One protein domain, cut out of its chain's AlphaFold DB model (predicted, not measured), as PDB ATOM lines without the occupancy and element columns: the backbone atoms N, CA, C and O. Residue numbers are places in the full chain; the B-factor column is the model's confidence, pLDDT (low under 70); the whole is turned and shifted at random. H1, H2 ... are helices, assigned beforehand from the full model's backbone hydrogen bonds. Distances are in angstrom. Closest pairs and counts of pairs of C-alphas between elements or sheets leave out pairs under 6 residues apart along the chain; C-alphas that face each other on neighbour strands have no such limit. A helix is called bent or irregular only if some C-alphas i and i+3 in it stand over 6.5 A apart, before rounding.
ATOM      1  N   SER A  13     -64.745  41.985 135.717       86.06
ATOM      2  CA  SER A  13     -64.370  43.345 136.105       86.06
ATOM      3  C   SER A  13     -62.854  43.558 136.172       86.06
ATOM      4  O   SER A  13     -62.376  44.585 135.700       86.06
ATOM      5  N   ASP A  14     -62.086  42.591 136.684       88.81
ATOM      6  CA  ASP A  14     -60.621  42.689 136.778       88.81
ATOM      7  C   ASP A  14     -59.996  42.686 135.365       88.81
ATOM      8  O   ASP A  14     -59.083  43.460 135.078       88.81
ATOM      9  N   ASP A  15     -60.575  41.920 134.433       89.75
ATOM     10  CA  ASP A  15     -60.197  41.928 133.012       89.75
ATOM     11  C   ASP A  15     -60.463  43.295 132.346       89.75
ATOM     12  O   ASP A  15     -59.654  43.778 131.547       89.75
ATOM     13  N   VAL A  16     -61.592  43.937 132.666       91.44
ATOM     14  CA  VAL A  16     -61.941  45.277 132.157       91.44
ATOM     15  C   VAL A  16     -61.003  46.343 132.726       91.44
ATOM     16  O   VAL A  16     -60.539  47.210 131.976       91.44
ATOM     17  N   ILE A  17     -60.685  46.270 134.020       91.81
ATOM     18  CA  ILE A  17     -59.745  47.180 134.689       91.81
ATOM     19  C   ILE A  17     -58.353  47.041 134.069       91.81
ATOM     20  O   ILE A  17     -57.773  48.045 133.648       91.81
ATOM     21  N   GLY A  18     -57.851  45.810 133.922       90.56
ATOM     22  CA  GLY A  18     -56.547  45.534 133.316       90.56
ATOM     23  C   GLY A  18     -56.435  46.069 131.886       90.56
ATOM     24  O   GLY A  18     -55.482  46.783 131.560       90.56
ATOM     25  N   LYS A  19     -57.454  45.828 131.048       90.88
ATOM     26  CA  LYS A  19     -57.532  46.384 129.682       90.88
ATOM     27  C   LYS A  19     -57.536  47.911 129.668       90.88
ATOM     28  O   LYS A  19     -56.846  48.522 128.849       90.88
ATOM     29  N   THR A  20     -58.314  48.527 130.554       91.44
ATOM     30  CA  THR A  20     -58.450  49.988 130.640       91.44
ATOM     31  C   THR A  20     -57.131  50.635 131.048       91.44
ATOM     32  O   THR A  20     -56.657  51.548 130.367       91.44
ATOM     33  N   ALA A  21     -56.492  50.109 132.097       91.44
ATOM     34  CA  ALA A  21     -55.185  50.565 132.553       91.44
ATOM     35  C   ALA A  21     -54.142  50.462 131.433       91.44
ATOM     36  O   ALA A  21     -53.452  51.440 131.133       91.44
ATOM     37  N   GLN A  22     -54.089  49.318 130.742       89.75
ATOM     38  CA  GLN A  22     -53.153  49.108 129.641       89.75
ATOM     39  C   GLN A  22     -53.328  50.142 128.522       89.75
ATOM     40  O   GLN A  22     -52.339  50.692 128.037       89.75
ATOM     41  N   LYS A  23     -54.567  50.448 128.122       87.12
ATOM     42  CA  LYS A  23     -54.836  51.417 127.048       87.12
ATOM     43  C   LYS A  23     -54.414  52.832 127.412       87.12
ATOM     44  O   LYS A  23     -53.796  53.505 126.594       87.12
ATOM     45  N   LEU A  24     -54.682  53.267 128.638       87.25
ATOM     46  CA  LEU A  24     -54.253  54.585 129.110       87.25
ATOM     47  C   LEU A  24     -52.722  54.673 129.201       87.25
ATOM     48  O   LEU A  24     -52.126  55.674 128.802       87.25
ATOM     49  N   ILE A  25     -52.060  53.602 129.643       86.44
ATOM     50  CA  ILE A  25     -50.594  53.529 129.649       86.44
ATOM     51  C   ILE A  25     -50.038  53.622 128.220       86.44
ATOM     52  O   ILE A  25     -49.074  54.357 127.989       86.44
ATOM     53  N   MET A  26     -50.664  52.945 127.252       79.94
ATOM     54  CA  MET A  26     -50.286  53.017 125.834       79.94
ATOM     55  C   MET A  26     -50.496  54.411 125.220       79.94
ATOM     56  O   MET A  26     -49.719  54.811 124.352       79.94
ATOM     57  N   LEU A  27     -51.468  55.184 125.717       78.00
ATOM     58  CA  LEU A  27     -51.645  56.608 125.388       78.00
ATOM     59  C   LEU A  27     -50.607  57.534 126.044       78.00
ATOM     60  O   LEU A  27     -50.638  58.747 125.854       78.00
ATOM     61  N   GLY A  28     -49.676  56.989 126.828       76.88
ATOM     62  CA  GLY A  28     -48.588  57.752 127.434       76.88
ATOM     63  C   GLY A  28     -48.925  58.375 128.791       76.88
ATOM     64  O   GLY A  28     -48.131  59.183 129.310       76.88
ATOM     65  N   PHE A  29     -50.045  57.999 129.417       83.75
ATOM     66  CA  PHE A  29     -50.313  58.371 130.807       83.75
ATOM     67  C   PHE A  29     -49.331  57.660 131.767       83.75
ATOM     68  O   PHE A  29     -48.912  56.528 131.503       83.75
ATOM     69  N   PRO A  30     -48.869  58.320 132.847       85.50
ATOM     70  CA  PRO A  30     -48.022  57.681 133.858       85.50
ATOM     71  C   PRO A  30     -48.790  56.589 134.614       85.50
ATOM     72  O   PRO A  30     -49.936  56.817 134.984       85.50
ATOM     73  N   ARG A  31     -48.149  55.445 134.897       88.94
ATOM     74  CA  ARG A  31     -48.788  54.291 135.564       88.94
ATOM     75  C   ARG A  31     -49.480  54.661 136.876       88.94
ATOM     76  O   ARG A  31     -50.674  54.432 136.992       88.94
ATOM     77  N   ARG A  32     -48.762  55.310 137.804       88.88
ATOM     78  CA  ARG A  32     -49.323  55.711 139.108       88.88
ATOM     79  C   ARG A  32     -50.572  56.570 138.961       88.88
ATOM     80  O   ARG A  32     -51.614  56.205 139.478       88.88
ATOM     81  N   LYS A  33     -50.510  57.593 138.103       89.00
ATOM     82  CA  LYS A  33     -51.673  58.436 137.799       89.00
ATOM     83  C   LYS A  33     -52.865  57.631 137.262       89.00
ATOM     84  O   LYS A  33     -53.996  57.903 137.636       89.00
ATOM     85  N   VAL A  34     -52.625  56.648 136.389       90.06
ATOM     86  CA  VAL A  34     -53.691  55.770 135.875       90.06
ATOM     87  C   VAL A  34     -54.310  54.938 137.000       90.06
ATOM     88  O   VAL A  34     -55.530  54.828 137.060       90.06
ATOM     89  N   TYR A  35     -53.492  54.362 137.881       92.81
ATOM     90  CA  TYR A  35     -53.979  53.521 138.975       92.81
ATOM     91  C   TYR A  35     -54.779  54.323 140.003       92.81
ATOM     92  O   TYR A  35     -55.880  53.909 140.362       92.81
ATOM     93  N   ASP A  36     -54.282  55.492 140.404       90.62
ATOM     94  CA  ASP A  36     -54.961  56.372 141.359       90.62
ATOM     95  C   ASP A  36     -56.325  56.826 140.818       90.62
ATOM     96  O   ASP A  36     -57.342  56.739 141.507       90.62
ATOM     97  N   GLU A  37     -56.384  57.230 139.545       91.75
ATOM     98  CA  GLU A  37     -57.631  57.703 138.938       91.75
ATOM     99  C   GLU A  37     -58.626  56.583 138.594       91.75
ATOM    100  O   GLU A  37     -59.814  56.859 138.433       91.75
ATOM    101  N   LEU A  38     -58.193  55.320 138.508       90.88
ATOM    102  CA  LEU A  38     -59.085  54.180 138.256       90.88
ATOM    103  C   LEU A  38     -59.833  53.694 139.507       90.88
ATOM    104  O   LEU A  38     -60.869  53.044 139.357       90.88
ATOM    105  N   CYS A  39     -59.355  54.019 140.713       88.69
ATOM    106  CA  CYS A  39     -59.884  53.518 141.990       88.69
ATOM    107  C   CYS A  39     -61.389  53.767 142.158       88.69
ATOM    108  O   CYS A  39     -62.175  52.837 142.359       88.69
ATOM    109  N   VAL A  40     -61.798  55.031 142.037       87.00
ATOM    110  CA  VAL A  40     -63.189  55.456 142.246       87.00
ATOM    111  C   VAL A  40     -64.098  55.048 141.076       87.00
ATOM    112  O   VAL A  40     -65.151  54.456 141.323       87.00
ATOM    113  N   PRO A  41     -63.731  55.274 139.797       88.44
ATOM    114  CA  PRO A  41     -64.572  54.870 138.672       88.44
ATOM    115  C   PRO A  41     -64.785  53.356 138.568       88.44
ATOM    116  O   PRO A  41     -65.876  52.934 138.186       88.44
ATOM    117  N   ALA A  42     -63.789  52.533 138.915       87.00
ATOM    118  CA  ALA A  42     -63.937  51.077 138.908       87.00
ATOM    119  C   ALA A  42     -64.969  50.603 139.944       87.00
ATOM    120  O   ALA A  42     -65.804  49.754 139.628       87.00
ATOM    121  N   ALA A  43     -64.958  51.195 141.141       85.38
ATOM    122  CA  ALA A  43     -65.955  50.914 142.167       85.38
ATOM    123  C   ALA A  43     -67.362  51.325 141.714       85.38
ATOM    124  O   ALA A  43     -68.288  50.528 141.814       85.38
ATOM    125  N   ASN A  44     -67.503  52.519 141.136       86.06
ATOM    126  CA  ASN A  44     -68.811  53.074 140.778       86.06
ATOM    127  C   ASN A  44     -69.435  52.454 139.515       86.06
ATOM    128  O   ASN A  44     -70.652  52.374 139.418       86.06
ATOM    129  N   ILE A  45     -68.628  52.077 138.516       84.69
ATOM    130  CA  ILE A  45     -69.136  51.598 137.214       84.69
ATOM    131  C   ILE A  45     -69.217  50.075 137.168       84.69
ATOM    132  O   ILE A  45     -70.155  49.525 136.598       84.69
ATOM    133  N   LEU A  46     -68.221  49.385 137.726       83.06
ATOM    134  CA  LEU A  46     -68.137  47.923 137.673       83.06
ATOM    135  C   LEU A  46     -68.604  47.258 138.971       83.06
ATOM    136  O   LEU A  46     -68.453  46.042 139.098       83.06
ATOM    137  N   ASN A  47     -69.109  48.039 139.937       81.81
ATOM    138  CA  ASN A  47     -69.433  47.597 141.299       81.81
ATOM    139  C   ASN A  47     -68.282  46.810 141.941       81.81
ATOM    140  O   ASN A  47     -68.487  45.858 142.693       81.81
ATOM    141  N   ARG A  48     -67.042  47.171 141.587       81.06
ATOM    142  CA  ARG A  48     -65.850  46.447 142.009       81.06
ATOM    143  C   ARG A  48     -65.242  47.125 143.228       81.06
ATOM    144  O   ARG A  48     -64.459  48.063 143.103       81.06
ATOM    145  N   THR A  49     -65.581  46.608 144.398       80.62
ATOM    146  CA  THR A  49     -65.057  47.051 145.694       80.62
ATOM    147  C   THR A  49     -64.086  46.033 146.281       80.62
ATOM    148  O   THR A  49     -64.057  44.878 145.856       80.62
ATOM    149  N   ASP A  50     -63.272  46.452 147.245       75.88
ATOM    150  CA  ASP A  50     -62.459  45.541 148.050       75.88
ATOM    151  C   ASP A  50     -63.326  44.718 149.029       75.88
ATOM    152  O   ASP A  50     -64.540  44.927 149.116       75.88
ATOM    153  N   SER A  51     -62.720  43.805 149.794       73.81
ATOM    154  CA  SER A  51     -63.402  42.956 150.791       73.81
ATOM    155  C   SER A  51     -64.210  43.735 151.841       73.81
ATOM    156  O   SER A  51     -65.146  43.192 152.417       73.81
ATOM    157  N   TYR A  52     -63.884  45.014 152.052       74.56
ATOM    158  CA  TYR A  52     -64.570  45.929 152.970       74.56
ATOM    159  C   TYR A  52     -65.593  46.859 152.288       74.56
ATOM    160  O   TYR A  52     -65.929  47.901 152.848       74.56
ATOM    161  N   ASN A  53     -66.046  46.554 151.065       75.19
ATOM    162  CA  ASN A  53     -66.950  47.402 150.265       75.19
ATOM    163  C   ASN A  53     -66.423  48.822 149.965       75.19
ATOM    164  O   ASN A  53     -67.180  49.712 149.584       75.19
ATOM    165  N   LYS A  54     -65.112  49.044 150.096       77.56
ATOM    166  CA  LYS A  54     -64.445  50.303 149.731       77.56
ATOM    167  C   LYS A  54     -63.971  50.270 148.281       77.56
ATOM    168  O   LYS A  54     -63.813  49.195 147.700       77.56
ATOM    169  N   SER A  55     -63.710  51.441 147.699       79.62
ATOM    170  CA  SER A  55     -63.012  51.520 146.412       79.62
ATOM    171  C   SER A  55     -61.675  50.782 146.485       79.62
ATOM    172  O   SER A  55     -61.003  50.830 147.517       79.62
ATOM    173  N   LEU A  56     -61.287  50.122 145.393       84.75
ATOM    174  CA  LEU A  56     -59.977  49.478 145.305       84.75
ATOM    175  C   LEU A  56     -58.861  50.503 145.540       84.75
ATOM    176  O   LEU A  56     -58.979  51.648 145.106       84.75
ATOM    177  N   SER A  57     -57.782  50.086 146.203       89.44
ATOM    178  CA  SER A  57     -56.559  50.886 146.290       89.44
ATOM    179  C   SER A  57     -55.806  50.882 144.959       89.44
ATOM    180  O   SER A  57     -55.956  49.963 144.143       89.44
ATOM    181  N   SER A  58     -54.949  51.882 144.747       90.56
ATOM    182  CA  SER A  58     -54.128  51.955 143.538       90.56
ATOM    183  C   SER A  58     -53.176  50.764 143.421       90.56
ATOM    184  O   SER A  58     -53.040  50.210 142.333       90.56
ATOM    185  N   ASP A  59     -52.629  50.279 144.537       90.19
ATOM    186  CA  ASP A  59     -51.809  49.061 144.573       90.19
ATOM    187  C   ASP A  59     -52.603  47.814 144.166       90.19
ATOM    188  O   ASP A  59     -52.093  46.926 143.479       90.19
ATOM    189  N   ARG A  60     -53.889  47.739 144.532       89.56
ATOM    190  CA  ARG A  60     -54.735  46.620 144.110       89.56
ATOM    191  C   ARG A  60     -55.020  46.667 142.609       89.56
ATOM    192  O   ARG A  60     -55.059  45.619 141.965       89.56
ATOM    193  N   ILE A  61     -55.191  47.859 142.044       90.88
ATOM    194  CA  ILE A  61     -55.345  48.050 140.595       90.88
ATOM    195  C   ILE A  61     -54.051  47.717 139.854       90.88
ATOM    196  O   ILE A  61     -54.112  47.083 138.800       90.88
ATOM    197  N   GLU A  62     -52.900  48.086 140.411       93.06
ATOM    198  CA  GLU A  62     -51.587  47.702 139.892       93.06
ATOM    199  C   GLU A  62     -51.457  46.174 139.826       93.06
ATOM    200  O   GLU A  62     -51.208  45.637 138.748       93.06
ATOM    201  N   GLN A  63     -51.776  45.458 140.909       91.00
ATOM    202  CA  GLN A  63     -51.783  43.987 140.922       91.00
ATOM    203  C   GLN A  63     -52.726  43.383 139.870       91.00
ATOM    204  O   GLN A  63     -52.373  42.417 139.192       91.00
ATOM    205  N   ILE A  64     -53.938  43.932 139.720       90.75
ATOM    206  CA  ILE A  64     -54.894  43.488 138.690       90.75
ATOM    207  C   ILE A  64     -54.300  43.689 137.292       90.75
ATOM    208  O   ILE A  64     -54.375  42.790 136.452       90.75
ATOM    209  N   HIS A  65     -53.691  44.848 137.038       93.06
ATOM    210  CA  HIS A  65     -53.070  45.166 135.756       93.06
ATOM    211  C   HIS A  65     -51.880  44.249 135.453       93.06
ATOM    212  O   HIS A  65     -51.797  43.722 134.345       93.06
ATOM    213  N   GLU A  66     -51.001  43.996 136.419       90.75
ATOM    214  CA  GLU A  66     -49.846  43.108 136.250       90.75
ATOM    215  C   GLU A  66     -50.258  41.662 135.969       90.75
ATOM    216  O   GLU A  66     -49.760  41.052 135.015       90.75
ATOM    217  N   ASN A  67     -51.227  41.137 136.726       90.38
ATOM    218  CA  ASN A  67     -51.792  39.809 136.488       90.38
ATOM    219  C   ASN A  67     -52.403  39.714 135.085       90.38
ATOM    220  O   ASN A  67     -52.143  38.763 134.344       90.38
ATOM    221  N   TRP A  68     -53.153  40.740 134.678       91.62
ATOM    222  CA  TRP A  68     -53.740  40.811 133.345       91.62
ATOM    223  C   TRP A  68     -52.677  40.826 132.234       91.62
ATOM    224  O   TRP A  68     -52.830  40.142 131.215       91.62
ATOM    225  N   VAL A  69     -51.580  41.569 132.414       88.00
ATOM    226  CA  VAL A  69     -50.458  41.603 131.460       88.00
ATOM    227  C   VAL A  69     -49.784  40.235 131.363       88.00
ATOM    228  O   VAL A  69     -49.498  39.785 130.253       88.00
ATOM    229  N   ALA A  70     -49.555  39.558 132.490       86.88
ATOM    230  CA  ALA A  70     -48.953  38.227 132.517       86.88
ATOM    231  C   ALA A  70     -49.827  37.189 131.790       86.88
ATOM    232  O   ALA A  70     -49.332  36.449 130.936       86.88
ATOM    233  N   GLU A  71     -51.137  37.188 132.047       87.44
ATOM    234  CA  GLU A  71     -52.085  36.329 131.328       87.44
ATOM    235  C   GLU A  71     -52.105  36.625 129.827       87.44
ATOM    236  O   GLU A  71     -52.085  35.710 129.001       87.44
ATOM    237  N   THR A  72     -52.144  37.906 129.461       85.06
ATOM    238  CA  THR A  72     -52.194  38.339 128.059       85.06
ATOM    239  C   THR A  72     -50.915  37.961 127.322       85.06
ATOM    240  O   THR A  72     -50.982  37.469 126.195       85.06
ATOM    241  N   LYS A  73     -49.755  38.112 127.970       83.50
ATOM    242  CA  LYS A  73     -48.462  37.648 127.457       83.50
ATOM    243  C   LYS A  73     -48.500  36.149 127.170       83.50
ATOM    244  O   LYS A  73     -48.174  35.750 126.058       83.50
ATOM    245  N   ASN A  74     -48.933  35.335 128.133       83.88
ATOM    246  CA  ASN A  74     -48.982  33.881 127.964       83.88
ATOM    247  C   ASN A  74     -49.918  33.477 126.817       83.88
ATOM    248  O   ASN A  74     -49.537  32.672 125.972       83.88
ATOM    249  N   LYS A  75     -51.096  34.105 126.717       82.69
ATOM    250  CA  LYS A  75     -52.043  33.872 125.615       82.69
ATOM    251  C   LYS A  75     -51.471  34.249 124.253       82.69
ATOM    252  O   LYS A  75     -51.671  33.524 123.281       82.69
ATOM    253  N   LEU A  76     -50.775  35.381 124.155       75.25
ATOM    254  CA  LEU A  76     -50.181  35.835 122.897       75.25
ATOM    255  C   LEU A  76     -48.994  34.967 122.480       75.25
ATOM    256  O   LEU A  76     -48.887  34.635 121.307       75.25
ATOM    257  N   ILE A  77     -48.164  34.524 123.422       77.69
ATOM    258  CA  ILE A  77     -47.089  33.567 123.137       77.69
ATOM    259  C   ILE A  77     -47.675  32.236 122.651       77.69
ATOM    260  O   ILE A  77     -47.216  31.710 121.646       77.69
ATOM    261  N   GLN A  78     -48.726  31.724 123.297       77.00
ATOM    262  CA  GLN A  78     -49.369  30.472 122.884       77.00
ATOM    263  C   GLN A  78     -50.057  30.569 121.516       77.00
ATOM    264  O   GLN A  78     -50.019  29.615 120.751       77.00
ATOM    265  N   SER A  79     -50.691  31.702 121.203       76.38
ATOM    266  CA  SER A  79     -51.463  31.860 119.957       76.38
ATOM    267  C   SER A  79     -50.651  32.378 118.773       76.38
ATOM    268  O   SER A  79     -50.942  32.020 117.637       76.38
ATOM    269  N   LYS A  80     -49.664  33.248 119.013       74.62
ATOM    270  CA  LYS A  80     -48.892  33.944 117.970       74.62
ATOM    271  C   LYS A  80     -47.393  33.654 118.020       74.62
ATOM    272  O   LYS A  80     -46.668  34.132 117.156       74.62
ATOM    273  N   GLY A  81     -46.906  32.940 119.034       74.31
ATOM    274  CA  GLY A  81     -45.484  32.629 119.221       74.31
ATOM    275  C   GLY A  81     -44.644  33.768 119.810       74.31
ATOM    276  O   GLY A  81     -43.525  33.529 120.252       74.31
ATOM    277  N   TYR A  82     -45.159  35.002 119.870       69.12
ATOM    278  CA  TYR A  82     -44.411  36.159 120.372       69.12
ATOM    279  C   TYR A  82     -45.299  37.185 121.096       69.12
ATOM    280  O   TYR A  82     -46.502  37.295 120.860       69.12
ATOM    281  N   TYR A  83     -44.681  37.970 121.986       68.31
ATOM    282  CA  TYR A  83     -45.302  39.089 122.701       68.31
ATOM    283  C   TYR A  83     -44.330  40.267 122.772       68.31
ATOM    284  O   TYR A  83     -43.216  40.123 123.274       68.31
ATOM    285  N   ILE A  84     -44.766  41.440 122.313       68.00
ATOM    286  CA  ILE A  84     -43.983  42.675 122.399       68.00
ATOM    287  C   ILE A  84     -44.613  43.558 123.484       68.00
ATOM    288  O   ILE A  84     -45.698  44.103 123.266       68.00
ATOM    289  N   PRO A  85     -43.982  43.706 124.663       69.38
ATOM    290  CA  PRO A  85     -44.505  44.577 125.705       69.38
ATOM    291  C   PRO A  85     -44.418  46.046 125.286       69.38
ATOM    292  O   PRO A  85     -43.434  46.484 124.690       69.38
ATOM    293  N   PHE A  86     -45.406  46.844 125.695       69.88
ATOM    294  CA  PHE A  86     -45.273  48.296 125.640       69.88
ATOM    295  C   PHE A  86     -44.170  48.746 126.607       69.88
ATOM    296  O   PHE A  86     -44.293  48.615 127.826       69.88
ATOM    297  N   GLN A  87     -43.091  49.295 126.056       69.81
ATOM    298  CA  GLN A  87     -41.948  49.793 126.813       69.81
ATOM    299  C   GLN A  87     -41.885  51.313 126.672       69.81
ATOM    300  O   GLN A  87     -41.468  51.833 125.644       69.81
ATOM    301  N   ARG A  88     -42.314  52.042 127.713       67.12
ATOM    302  CA  ARG A  88     -42.418  53.517 127.696       67.12
ATOM    303  C   ARG A  88     -41.111  54.206 127.282       67.12
ATOM    304  O   ARG A  88     -41.163  55.216 126.593       67.12
ATOM    305  N   TRP A  89     -39.965  53.656 127.687       66.88
ATOM    306  CA  TRP A  89     -38.633  54.180 127.368       66.88
ATOM    307  C   TRP A  89     -38.264  54.076 125.882       66.88
ATOM    308  O   TRP A  89     -37.350  54.771 125.445       66.88
ATOM    309  N   ARG A  90     -38.986  53.267 125.092       65.81
ATOM    310  CA  ARG A  90     -38.793  53.191 123.640       65.81
ATOM    311  C   ARG A  90     -39.270  54.432 122.906       65.81
ATOM    312  O   ARG A  90     -38.843  54.621 121.784       65.81
ATOM    313  N   TYR A  91     -40.103  55.273 123.511       68.00
ATOM    314  CA  TYR A  91     -40.726  56.409 122.832       68.00
ATOM    315  C   TYR A  91     -40.134  57.740 123.303       68.00
ATOM    316  O   TYR A  91     -39.870  57.933 124.494       68.00
ATOM    317  N   LYS A  92     -39.967  58.700 122.383       67.44
ATOM    318  CA  LYS A  92     -39.582  60.077 122.736       67.44
ATOM    319  C   LYS A  92     -40.695  60.749 123.551       67.44
ATOM    320  O   LYS A  92     -41.879  60.439 123.415       67.44
ATOM    321  N   LYS A  93     -40.323  61.727 124.391       68.19
ATOM    322  CA  LYS A  93     -41.279  62.502 125.210       68.19
ATOM    323  C   LYS A  93     -42.368  63.159 124.350       68.19
ATOM    324  O   LYS A  93     -43.529  63.122 124.742       68.19
ATOM    325  N   PHE A  94     -41.992  63.698 123.188       68.50
ATOM    326  CA  PHE A  94     -42.915  64.317 122.233       68.50
ATOM    327  C   PHE A  94     -43.928  63.310 121.671       68.50
ATOM    328  O   PHE A  94     -45.124  63.565 121.736       68.50
ATOM    329  N   SER A  95     -43.485  62.120 121.253       66.25
ATOM    330  CA  SER A  95     -44.364  61.056 120.741       66.25
ATOM    331  C   SER A  95     -45.336  60.536 121.809       66.25
ATOM    332  O   SER A  95     -46.466  60.158 121.515       66.25
ATOM    333  N   LEU A  96     -44.936  60.536 123.086       68.06
ATOM    334  CA  LEU A  96     -45.850  60.237 124.197       68.06
ATOM    335  C   LEU A  96     -46.831  61.382 124.490       68.06
ATOM    336  O   LEU A  96     -47.914  61.122 125.009       68.06
ATOM    337  N   GLN A  97     -46.454  62.634 124.220       68.06
ATOM    338  CA  GLN A  97     -47.328  63.797 124.389       68.06
ATOM    339  C   GLN A  97     -48.349  63.910 123.254       68.06
ATOM    340  O   GLN A  97     -49.510  64.179 123.543       68.06
ATOM    341  N   SER A  98     -47.960  63.647 122.004       65.25
ATOM    342  CA  SER A  98     -48.861  63.677 120.842       65.25
ATOM    343  C   SER A  98     -49.953  62.605 120.903       65.25
ATOM    344  O   SER A  98     -51.057  62.818 120.415       65.25
ATOM    345  N   ARG A  99     -49.687  61.475 121.576       67.44
ATOM    346  CA  ARG A  99     -50.673  60.410 121.838       67.44
ATOM    347  C   ARG A  99     -51.728  60.777 122.882       67.44
ATOM    348  O   ARG A  99     -52.753  60.100 122.971       67.44
ATOM    349  N   ARG A 100     -51.492  61.809 123.699       67.75
ATOM    350  CA  ARG A 100     -52.468  62.234 124.703       67.75
ATOM    351  C   ARG A 100     -53.588  62.993 124.014       67.75
ATOM    352  O   ARG A 100     -53.393  64.093 123.506       67.75
ATOM    353  N   LEU A 101     -54.781  62.420 124.067       70.44
ATOM    354  CA  LEU A 101     -55.996  63.144 123.725       70.44
ATOM    355  C   LEU A 101     -56.133  64.362 124.650       70.44
ATOM    356  O   LEU A 101     -55.846  64.266 125.844       70.44
ATOM    357  N   LYS A 102     -56.635  65.488 124.128       75.56
ATOM    358  CA  LYS A 102     -57.006  66.683 124.919       75.56
ATOM    359  C   LYS A 102     -58.262  66.454 125.784       75.56
ATOM    360  O   LYS A 102     -58.995  67.387 126.085       75.56
ATOM    361  N   ILE A 103     -58.529  65.203 126.144       79.81
ATOM    362  CA  ILE A 103     -59.660  64.764 126.953       79.81
ATOM    363  C   ILE A 103     -59.106  64.453 128.346       79.81
ATOM    364  O   ILE A 103     -58.059  63.800 128.448       79.81
ATOM    365  N   PRO A 104     -59.761  64.905 129.427       86.25
ATOM    366  CA  PRO A 104     -59.332  64.568 130.774       86.25
ATOM    367  C   PRO A 104     -59.351  63.047 130.980       86.25
ATOM    368  O   PRO A 104     -60.245  62.329 130.532       86.25
ATOM    369  N   ILE A 105     -58.334  62.549 131.676       87.81
ATOM    370  CA  ILE A 105     -58.109  61.116 131.902       87.81
ATOM    371  C   ILE A 105     -59.300  60.440 132.599       87.81
ATOM    372  O   ILE A 105     -59.668  59.338 132.199       87.81
ATOM    373  N   ASN A 106     -59.965  61.110 133.541       89.38
ATOM    374  CA  ASN A 106     -61.163  60.584 134.199       89.38
ATOM    375  C   ASN A 106     -62.310  60.294 133.206       89.38
ATOM    376  O   ASN A 106     -62.979  59.265 133.304       89.38
ATOM    377  N   ASP A 107     -62.507  61.142 132.193       88.38
ATOM    378  CA  ASP A 107     -63.550  60.912 131.185       88.38
ATOM    379  C   ASP A 107     -63.178  59.761 130.247       88.38
ATOM    380  O   ASP A 107     -64.032  58.936 129.910       88.38
ATOM    381  N   LEU A 108     -61.891  59.628 129.904       88.00
ATOM    382  CA  LEU A 108     -61.380  58.467 129.168       88.00
ATOM    383  C   LEU A 108     -61.555  57.169 129.961       88.00
ATOM    384  O   LEU A 108     -61.960  56.158 129.391       88.00
ATOM    385  N   ILE A 109     -61.287  57.194 131.269       90.38
ATOM    386  CA  ILE A 109     -61.499  56.056 132.168       90.38
ATOM    387  C   ILE A 109     -62.969  55.648 132.148       90.38
ATOM    388  O   ILE A 109     -63.272  54.490 131.862       90.38
ATOM    389  N   LYS A 110     -63.895  56.582 132.394       90.81
ATOM    390  CA  LYS A 110     -65.337  56.290 132.395       90.81
ATOM    391  C   LYS A 110     -65.794  55.717 131.055       90.81
ATOM    392  O   LYS A 110     -66.568  54.761 131.034       90.81
ATOM    393  N   LEU A 111     -65.308  56.275 129.948       90.19
ATOM    394  CA  LEU A 111     -65.620  55.816 128.597       90.19
ATOM    395  C   LEU A 111     -65.112  54.390 128.348       90.19
ATOM    396  O   LEU A 111     -65.865  53.548 127.859       90.19
ATOM    397  N   LEU A 112     -63.865  54.095 128.719       90.06
ATOM    398  CA  LEU A 112     -63.287  52.761 128.568       90.06
ATOM    399  C   LEU A 112     -63.988  51.740 129.468       90.06
ATOM    400  O   LEU A 112     -64.336  50.664 128.989       90.06
ATOM    401  N   LEU A 113     -64.253  52.071 130.734       91.25
ATOM    402  CA  LEU A 113     -64.938  51.173 131.668       91.25
ATOM    403  C   LEU A 113     -66.355  50.831 131.188       91.25
ATOM    404  O   LEU A 113     -66.710  49.653 131.154       91.25
ATOM    405  N   LYS A 114     -67.132  51.825 130.727       89.94
ATOM    406  CA  LYS A 114     -68.469  51.605 130.138       89.94
ATOM    407  C   LYS A 114     -68.422  50.690 128.911       89.94
ATOM    408  O   LYS A 114     -69.300  49.854 128.732       89.94
ATOM    409  N   ASN A 115     -67.359  50.785 128.114       89.38
ATOM    410  CA  ASN A 115     -67.143  49.960 126.926       89.38
ATOM    411  C   ASN A 115     -66.343  48.674 127.203       89.38
ATOM    412  O   ASN A 115     -65.697  48.142 126.299       89.38
ATOM    413  N   LYS A 116     -66.345  48.151 128.438       88.62
ATOM    414  CA  LYS A 116     -65.648  46.898 128.810       88.62
ATOM    415  C   LYS A 116     -64.142  46.913 128.487       88.62
ATOM    416  O   LYS A 116     -63.548  45.896 128.121       88.62
ATOM    417  N   GLY A 117     -63.518  48.081 128.602       83.88
ATOM    418  CA  GLY A 117     -62.114  48.323 128.292       83.88
ATOM    419  C   GLY A 117     -61.839  48.495 126.798       83.88
ATOM    420  O   GLY A 117     -60.676  48.463 126.399       83.88
ATOM    421  N   ASN A 118     -62.866  48.658 125.955       85.69
ATOM    422  CA  ASN A 118     -62.742  48.869 124.512       85.69
ATOM    423  C   ASN A 118     -62.881  50.333 124.090       85.69
ATOM    424  O   ASN A 118     -63.585  51.114 124.720       85.69
ATOM    425  N   TRP A 119     -62.169  50.702 123.019       81.44
ATOM    426  CA  TRP A 119     -62.396  51.999 122.387       81.44
ATOM    427  C   TRP A 119     -63.710  51.903 121.612       81.44
ATOM    428  O   TRP A 119     -63.904  50.901 120.923       81.44
ATOM    429  N   PRO A 120     -64.608  52.894 121.716       77.56
ATOM    430  CA  PRO A 120     -65.738  52.967 120.811       77.56
ATOM    431  C   PRO A 120     -65.188  53.196 119.401       77.56
ATOM    432  O   PRO A 120     -64.274  54.002 119.219       77.56
ATOM    433  N   ASP A 130     -46.115  54.270 115.294       44.66
ATOM    434  CA  ASP A 130     -44.829  54.881 115.107       44.66
ATOM    435  C   ASP A 130     -43.915  54.114 116.044       44.66
ATOM    436  O   ASP A 130     -43.918  54.296 117.272       44.66
ATOM    437  N   TRP A 131     -43.148  53.210 115.445       48.09
ATOM    438  CA  TRP A 131     -41.946  52.618 116.017       48.09
ATOM    439  C   TRP A 131     -40.845  53.683 116.137       48.09
ATOM    440  O   TRP A 131     -39.687  53.428 115.829       48.09
ATOM    441  N   GLU A 132     -41.196  54.900 116.556       46.12
ATOM    442  CA  GLU A 132     -40.235  55.954 116.830       46.12
ATOM    443  C   GLU A 132     -39.455  55.571 118.080       46.12
ATOM    444  O   GLU A 132     -39.929  55.709 119.213       46.12
ATOM    445  N   LEU A 133     -38.252  55.066 117.842       49.78
ATOM    446  CA  LEU A 133     -37.308  54.697 118.873       49.78
ATOM    447  C   LEU A 133     -36.659  55.963 119.436       49.78
ATOM    448  O   LEU A 133     -36.137  56.821 118.724       49.78
ATOM    449  N   ALA A 134     -36.702  56.107 120.757       49.00
ATOM    450  CA  ALA A 134     -35.838  57.041 121.455       49.00
ATOM    451  C   ALA A 134     -34.366  56.639 121.210       49.00
ATOM    452  O   ALA A 134     -34.070  55.451 121.123       49.00
ATOM    453  N   PRO A 135     -33.411  57.580 121.176       48.97
ATOM    454  CA  PRO A 135     -32.007  57.277 120.865       48.97
ATOM    455  C   PRO A 135     -31.326  56.286 121.836       48.97
ATOM    456  O   PRO A 135     -30.382  55.600 121.458       48.97
ATOM    457  N   LYS A 136     -31.813  56.145 123.083       45.78
ATOM    458  CA  LYS A 136     -31.380  55.053 123.984       45.78
ATOM    459  C   LYS A 136     -31.874  53.677 123.517       45.78
ATOM    460  O   LYS A 136     -31.167  52.689 123.669       45.78
ATOM    461  N   ALA A 137     -33.062  53.629 122.923       51.06
ATOM    462  CA  ALA A 137     -33.691  52.402 122.473       51.06
ATOM    463  C   ALA A 137     -33.083  51.840 121.188       51.06
ATOM    464  O   ALA A 137     -33.042  50.625 121.052       51.06
ATOM    465  N   GLU A 138     -32.563  52.680 120.288       50.06
ATOM    466  CA  GLU A 138     -31.789  52.205 119.129       50.06
ATOM    467  C   GLU A 138     -30.526  51.455 119.564       50.06
ATOM    468  O   GLU A 138     -30.276  50.347 119.091       50.06
ATOM    469  N   LYS A 139     -29.773  52.008 120.527       53.50
ATOM    470  CA  LYS A 139     -28.578  51.349 121.079       53.50
ATOM    471  C   LYS A 139     -28.912  50.031 121.782       53.50
ATOM    472  O   LYS A 139     -28.211  49.048 121.582       53.50
ATOM    473  N   GLU A 140     -29.992  49.980 122.561       52.78
ATOM    474  CA  GLU A 140     -30.438  48.740 123.216       52.78
ATOM    475  C   GLU A 140     -31.038  47.717 122.235       52.78
ATOM    476  O   GLU A 140     -30.906  46.516 122.450       52.78
ATOM    477  N   LEU A 141     -31.652  48.150 121.130       53.09
ATOM    478  CA  LEU A 141     -32.158  47.254 120.083       53.09
ATOM    479  C   LEU A 141     -31.050  46.593 119.271       53.09
ATOM    480  O   LEU A 141     -31.215  45.442 118.877       53.09
ATOM    481  N   MET A 142     -29.924  47.279 119.056       56.28
ATOM    482  CA  MET A 142     -28.727  46.644 118.489       56.28
ATOM    483  C   MET A 142     -28.176  45.533 119.395       56.28
ATOM    484  O   MET A 142     -27.519  44.620 118.902       56.28
ATOM    485  N   LEU A 143     -28.466  45.591 120.699       53.62
ATOM    486  CA  LEU A 143     -28.030  44.617 121.702       53.62
ATOM    487  C   LEU A 143     -29.053  43.498 121.956       53.62
ATOM    488  O   LEU A 143     -28.734  42.527 122.641       53.62
ATOM    489  N   MET A 144     -30.278  43.599 121.428       44.41
ATOM    490  CA  MET A 144     -31.263  42.530 121.581       44.41
ATOM    491  C   MET A 144     -30.937  41.375 120.624       44.41
ATOM    492  O   MET A 144     -30.844  41.603 119.414       44.41
TER     493      MET A 144
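This is residues 13 to 120 and 130 to 144 of the 150 residues of an uncharacterized protein of Gammaproteobacteria bacterium RIFCSPLOWO2_12_47_11 (UniProt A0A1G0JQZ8). H1, H2 and H5 form a small bundle, and the long H3 crosses H1 and H2 with its early residues, 58 to 69. H4 and H6 lie away from this core, touching no helix. The printed part has 123 residues, of which 77 are in six named helices, in the order H1, H2, H3, H4, H5, H6 along the chain, with no named strand; the class is all helix, and the whole is compact, with a radius of gyration of the C-alphas of 15.7 A and spans of 50 by 36 by 27 A.

H1, residues 13 to 26, begins at C-alpha 13 (-64.370, 43.345, 136.105). H2, 31 to 46, has a kink of 44 degrees near residue 40 and is only just irregular, C-alphas 37 and 40 being 6.8 A apart. H3, 58 to 80, is 31.7 A long. H4 is 93 to 98, H5 105 to 114, and H6 135 to 142, ending at (-28.727, 46.644, 118.489).

H1 and H2, a helical hairpin, touch at a shallow tilt of 34.9 degrees, only just short of steep, opposite ways; the closest C-alphas, Ser 13 and Leu 46, are 6.1 A apart. H5 touches H2, closest C-alphas Pro 41 and Lys 110 at 6.5 A. H3 touches H1 about perpendicular, 85 degrees, with residues 61 to 69 alone, closest C-alphas Gly 18 and His 65 at 4.3 A. Every O i to N i+4 pair is within hydrogen-bond range in H1, H3, H4 and H5; H2 has 10 of 12, H6 3 of 4.

Residues 121 to 129 are cut out, 21.8 A between C-alphas 120 and 130. Links H2 to H3 and H3 to H4 are long. Residues 82 to 100 and 130 to 144 have pLDDT under 70.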